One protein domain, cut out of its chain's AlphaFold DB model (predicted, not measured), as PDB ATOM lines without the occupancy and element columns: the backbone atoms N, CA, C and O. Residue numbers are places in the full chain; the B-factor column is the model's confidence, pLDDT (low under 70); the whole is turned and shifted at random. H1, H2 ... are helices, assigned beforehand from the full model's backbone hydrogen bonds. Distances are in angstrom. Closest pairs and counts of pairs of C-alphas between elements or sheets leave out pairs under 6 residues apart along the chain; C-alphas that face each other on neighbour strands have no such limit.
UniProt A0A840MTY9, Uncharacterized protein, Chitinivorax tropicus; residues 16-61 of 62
ATOM      1  N   ALA A  16     211.236 378.685 231.718       93.50
ATOM      2  CA  ALA A  16     210.867 377.328 231.348       93.50
ATOM      3  C   ALA A  16     209.895 376.653 232.347       93.50
ATOM      4  O   ALA A  16     209.163 375.760 231.931       93.50
ATOM      5  N   TYR A  17     209.738 377.162 233.582       90.75
ATOM      6  CA  TYR A  17     208.625 376.777 234.465       90.75
ATOM      7  C   TYR A  17     207.295 377.161 233.838       90.75
ATOM      8  O   TYR A  17     206.390 376.345 233.705       90.75
ATOM      9  N   ASN A  18     207.201 378.427 233.425       91.06
ATOM     10  CA  ASN A  18     205.986 378.968 232.840       91.06
ATOM     11  C   ASN A  18     205.681 378.270 231.511       91.06
ATOM     12  O   ASN A  18     204.528 377.954 231.251       91.06
ATOM     13  N   GLN A  19     206.702 377.972 230.699       92.56
ATOM     14  CA  GLN A  19     206.510 377.205 229.464       92.56
ATOM     15  C   GLN A  19     206.003 375.788 229.739       92.56
ATOM     16  O   GLN A  19     205.050 375.367 229.093       92.56
ATOM     17  N   ALA A  20     206.574 375.077 230.716       91.25
ATOM     18  CA  ALA A  20     206.095 373.749 231.095       91.25
ATOM     19  C   ALA A  20     204.654 373.789 231.635       91.25
ATOM     20  O   ALA A  20     203.871 372.877 231.379       91.25
ATOM     21  N   LEU A  21     204.279 374.852 232.354       91.25
ATOM     22  CA  LEU A  21     202.915 375.045 232.846       91.25
ATOM     23  C   LEU A  21     201.926 375.306 231.701       91.25
ATOM     24  O   LEU A  21     200.858 374.703 231.672       91.25
ATOM     25  N   ILE A  22     202.306 376.145 230.730       89.88
ATOM     26  CA  ILE A  22     201.516 376.394 229.516       89.88
ATOM     27  C   ILE A  22     201.341 375.094 228.730       89.88
ATOM     28  O   ILE A  22     200.223 374.764 228.360       89.88
ATOM     29  N   GLN A  23     202.415 374.326 228.527       91.19
ATOM     30  CA  GLN A  23     202.367 373.051 227.804       91.19
ATOM     31  C   GLN A  23     201.426 372.037 228.465       91.19
ATOM     32  O   GLN A  23     200.710 371.337 227.762       91.19
ATOM     33  N   ARG A  24     201.372 371.989 229.804       90.88
ATOM     34  CA  ARG A  24     200.471 371.083 230.542       90.88
ATOM     35  C   ARG A  24     198.986 371.381 230.325       90.88
ATOM     36  O   ARG A  24     198.187 370.460 230.407       90.88
ATOM     37  N   GLY A  25     198.626 372.640 230.080       87.00
ATOM     38  CA  GLY A  25     197.250 373.061 229.787       87.00
ATOM     39  C   GLY A  25     196.991 373.355 228.309       87.00
ATOM     40  O   GLY A  25     195.919 373.843 227.963       87.00
ATOM     41  N   SER A  26     197.973 373.122 227.436       89.44
ATOM     42  CA  SER A  26     197.861 373.432 226.015       89.44
ATOM     43  C   SER A  26     197.164 372.277 225.307       89.44
ATOM     44  O   SER A  26     197.797 371.309 224.894       89.44
ATOM     45  N   LEU A  27     195.842 372.384 225.187       88.69
ATOM     46  CA  LEU A  27     195.020 371.444 224.436       88.69
ATOM     47  C   LEU A  27     194.613 372.064 223.097       88.69
ATOM     48  O   LEU A  27     194.137 373.198 223.044       88.69
ATOM     49  N   THR A  28     194.789 371.308 222.014       90.31
ATOM     50  CA  THR A  28     194.246 371.649 220.693       90.31
ATOM     51  C   THR A  28     193.080 370.713 220.411       90.31
ATOM     52  O   THR A  28     193.273 369.500 220.360       90.31
ATOM     53  N   VAL A  29     191.880 371.268 220.240       88.25
ATOM     54  CA  VAL A  29     190.660 370.499 219.973       88.25
ATOM     55  C   VAL A  29     190.134 370.850 218.589       88.25
ATOM     56  O   VAL A  29     190.008 372.025 218.250       88.25
ATOM     57  N   TRP A  30     189.807 369.826 217.805       89.38
ATOM     58  CA  TRP A  30     189.094 369.979 216.543       89.38
ATOM     59  C   TRP A  30     187.604 369.790 216.802       89.38
ATOM     60  O   TRP A  30     187.185 368.745 217.293       89.38
ATOM     61  N   LEU A  31     186.817 370.819 216.500       88.81
ATOM     62  CA  LEU A  31     185.364 370.778 216.618       88.81
ATOM     63  C   LEU A  31     184.759 370.510 215.247       88.81
ATOM     64  O   LEU A  31     185.141 371.150 214.266       88.81
ATOM     65  N   ASP A  32     183.791 369.602 215.188       88.25
ATOM     66  CA  ASP A  32     182.979 369.447 213.990       88.25
ATOM     67  C   ASP A  32     182.056 370.666 213.834       88.25
ATOM     68  O   ASP A  32     181.248 370.983 214.710       88.25
ATOM     69  N   THR A  33     182.164 371.351 212.698       87.88
ATOM     70  CA  THR A  33     181.314 372.498 212.349       87.88
ATOM     71  C   THR A  33     179.849 372.119 212.159       87.88
ATOM     72  O   THR A  33     178.982 372.984 212.272       87.88
ATOM     73  N   SER A  34     179.564 370.847 211.866       90.25
ATOM     74  CA  SER A  34     178.198 370.347 211.702       90.25
ATOM     75  C   SER A  34     177.509 370.038 213.038       90.25
ATOM     76  O   SER A  34     176.288 369.877 213.088       90.25
ATOM     77  N   MET A  35     178.268 370.014 214.141       89.62
ATOM     78  CA  MET A  35     177.756 369.664 215.459       89.62
ATOM     79  C   MET A  35     176.762 370.712 215.969       89.62
ATOM     80  O   MET A  35     177.084 371.882 216.193       89.62
ATOM     81  N   SER A  36     175.530 370.275 216.219       89.25
ATOM     82  CA  SER A  36     174.509 371.111 216.842       89.25
ATOM     83  C   SER A  36     174.804 371.274 218.333       89.25
ATOM     84  O   SER A  36     174.608 370.340 219.105       89.25
ATOM     85  N   TRP A  37     175.250 372.454 218.761       91.12
ATOM     86  CA  TRP A  37     175.563 372.741 220.171       91.12
ATOM     87  C   TRP A  37     174.330 372.959 221.045       91.12
ATOM     88  O   TRP A  37     174.324 372.630 222.232       91.12
ATOM     89  N   ARG A  38     173.280 373.546 220.465       91.50
ATOM     90  CA  ARG A  38     172.044 373.872 221.178       91.50
ATOM     91  C   ARG A  38     171.104 372.676 221.180       91.50
ATOM     92  O   ARG A  38     170.973 371.989 220.171       91.50
ATOM     93  N   GLY A  39     170.439 372.466 222.311       88.19
ATOM     94  CA  GLY A  39     169.353 371.496 222.401       88.19
ATOM     95  C   GLY A  39     168.140 371.958 221.595       88.19
ATOM     96  O   GLY A  39     167.899 373.159 221.432       88.19
ATOM     97  N   THR A  40     167.374 371.005 221.072       85.56
ATOM     98  CA  THR A  40     166.107 371.294 220.396       85.56
ATOM     99  C   THR A  40     165.023 371.602 221.426       85.56
ATOM    100  O   THR A  40     164.871 370.841 222.385       85.56
ATOM    101  N   PRO A  41     164.228 372.673 221.248       80.88
ATOM    102  CA  PRO A  41     163.113 372.935 222.138       80.88
ATOM    103  C   PRO A  41     162.074 371.821 222.055       80.88
ATOM    104  O   PRO A  41     161.431 371.640 221.024       80.88
ATOM    105  N   GLN A  42     161.892 371.081 223.144       75.00
ATOM    106  CA  GLN A  42     160.837 370.083 223.238       75.00
ATOM    107  C   GLN A  42     159.602 370.759 223.843       75.00
ATOM    108  O   GLN A  42     159.669 371.309 224.939       75.00
ATOM    109  N   GLY A  43     158.474 370.750 223.123       75.38
ATOM    110  CA  GLY A  43     157.204 371.369 223.548       75.38
ATOM    111  C   GLY A  43     156.524 370.684 224.743       75.38
ATOM    112  O   GLY A  43     155.344 370.904 225.005       75.38
ATOM    113  N   THR A  44     157.246 369.816 225.447       77.75
ATOM    114  CA  THR A  44     156.799 369.086 226.629       77.75
ATOM    115  C   THR A  44     156.945 369.935 227.887       77.75
ATOM    116  O   THR A  44     157.849 370.758 228.012       77.75
ATOM    117  N   ARG A  45     156.061 369.707 228.861       77.69
ATOM    118  CA  ARG A  45     156.076 370.399 230.154       77.69
ATOM    119  C   ARG A  45     157.388 370.087 230.892       77.69
ATOM    120  O   ARG A  45     157.639 368.935 231.223       77.69
ATOM    121  N   GLY A  46     158.220 371.098 231.137       79.69
ATOM    122  CA  GLY A  46     159.540 370.928 231.752       79.69
ATOM    123  C   GLY A  46     160.531 372.004 231.310       79.69
ATOM    124  O   GLY A  46     160.157 372.968 230.644       79.69
ATOM    125  N   ARG A  47     161.804 371.857 231.701       79.81
ATOM    126  CA  ARG A  47     162.879 372.768 231.286       79.81
ATOM    127  C   ARG A  47     163.362 372.406 229.882       79.81
ATOM    128  O   ARG A  47     163.791 371.282 229.653       79.81
ATOM    129  N   THR A  48     163.368 373.382 228.982       81.31
ATOM    130  CA  THR A  48     163.934 373.240 227.638       81.31
ATOM    131  C   THR A  48     165.437 372.972 227.697       81.31
ATOM    132  O   THR A  48     166.170 373.650 228.426       81.31
ATOM    133  N   GLN A  49     165.909 372.004 226.914       84.06
ATOM    134  CA  GLN A  49     167.314 371.626 226.893       84.06
ATOM    135  C   GLN A  49     168.159 372.712 226.209       84.06
ATOM    136  O   GLN A  49     167.957 373.042 225.044       84.06
ATOM    137  N   THR A  50     169.098 373.306 226.948       89.25
ATOM    138  CA  THR A  50     169.971 374.373 226.426       89.25
ATOM    139  C   THR A  50     171.080 373.818 225.530       89.25
ATOM    140  O   THR A  50     171.413 374.438 224.522       89.25
ATOM    141  N   TYR A  51     171.610 372.641 225.865       91.19
ATOM    142  CA  TYR A  51     172.716 371.986 225.164       91.19
ATOM    143  C   TYR A  51     172.258 370.674 224.545       91.19
ATOM    144  O   TYR A  51     171.463 369.967 225.153       91.19
ATOM    145  N   SER A  52     172.746 370.343 223.356       91.56
ATOM    146  CA  SER A  52     172.404 369.067 222.725       91.56
ATOM    147  C   SER A  52     172.969 367.875 223.498       91.56
ATOM    148  O   SER A  52     173.946 367.999 224.242       91.56
ATOM    149  N   ASP A  53     172.394 366.699 223.251       89.69
ATOM    150  CA  ASP A  53     172.875 365.434 223.815       89.69
ATOM    151  C   ASP A  53     174.316 365.116 223.415       89.69
ATOM    152  O   ASP A  53     174.998 364.403 224.137       89.69
ATOM    153  N   ALA A  54     174.803 365.667 222.299       90.19
ATOM    154  CA  ALA A  54     176.188 365.517 221.871       90.19
ATOM    155  C   ALA A  54     177.125 366.533 222.557       90.19
ATOM    156  O   ALA A  54     178.268 366.206 222.872       90.19
ATOM    157  N   ALA A  55     176.655 367.758 222.829       92.12
ATOM    158  CA  ALA A  55     177.462 368.806 223.462       92.12
ATOM    159  C   ALA A  55     177.768 368.515 224.941       92.12
ATOM    160  O   ALA A  55     178.843 368.860 225.429       92.12
ATOM    161  N   ILE A  56     176.843 367.868 225.655       91.88
ATOM    162  CA  ILE A  56     177.007 367.522 227.076       91.88
ATOM    163  C   ILE A  56     178.194 366.564 227.315       91.88
ATOM    164  O   ILE A  56     179.100 366.943 228.056       91.88
ATOM    165  N   PRO A  57     178.250 365.357 226.715       92.06
ATOM    166  CA  PRO A  57     179.368 364.439 226.908       92.06
ATOM    167  C   PRO A  57     180.677 364.999 226.349       92.06
ATOM    168  O   PRO A  57     181.728 364.750 226.932       92.06
ATOM    169  N   PHE A  58     180.628 365.807 225.284       91.62
ATOM    170  CA  PHE A  58     181.809 366.503 224.778       91.62
ATOM    171  C   PHE A  58     182.438 367.403 225.858       91.62
ATOM    172  O   PHE A  58     183.603 367.231 226.193       91.62
ATOM    173  N   CYS A  59     181.663 368.288 226.491       91.00
ATOM    174  CA  CYS A  59     182.171 369.169 227.553       91.00
ATOM    175  C   CYS A  59     182.589 368.436 228.839       91.00
ATOM    176  O   CYS A  59     183.280 369.022 229.665       91.00
ATOM    177  N   LEU A  60     182.133 367.197 229.046       93.50
ATOM    178  CA  LEU A  60     182.526 366.368 230.190       93.50
ATOM    179  C   LEU A  60     183.797 365.546 229.930       93.50
ATOM    180  O   LEU A  60     184.328 364.956 230.869       93.50
ATOM    181  N   THR A  61     184.247 365.456 228.677       88.44
ATOM    182  CA  THR A  61     185.403 364.636 228.278       88.44
ATOM    183  C   THR A  61     186.658 365.451 227.988       88.44
ATOM    184  O   THR A  61     187.753 364.895 228.086       88.44
TER     185      THR A  61
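Overview. This is residues 16 to 61 of the 62 residues of an uncharacterized protein of Chitinivorax tropicus (UniProt A0A840MTY9). This is little regular structure, a long drawn-out rod: helix H1 sticks out at one end, an unnamed loop with residues 42 to 47 standing free makes the other end, and after that loop the backbone folds back to a short helix, H2, between the two ends. The printed part has 46 residues, with two named helices in the order H1, H2 and no named strand. The class is all helix, though only 16 residues are in named elements. It is extended, with a radius of gyration of the C-alphas of 16.8 A and spans of 55 by 22 by 12 A.

Along the chain. H1, the longest helix, is residues 16 to 24, 12.2 A long, beginning at C-alpha 16 (210.867, 377.328, 231.348). H2 is residues 55 to 61, 10.2 A long, ending at C-alpha 61 (185.403, 364.636, 228.278).

Arrangement. Residues 16 to 30, of which 16 to 24 belong to H1, stand free. H1 and H2 are apart. In both helices every O i to N i+4 pair is within hydrogen-bond range.

Size, cuts and confidence. The C-alphas farthest apart, of Ala 16 and Arg 45, are 55.2 A apart. The link from H1 to H2 is long, 30 residues. The printed part has no cut, and no printed residue is under pLDDT 70.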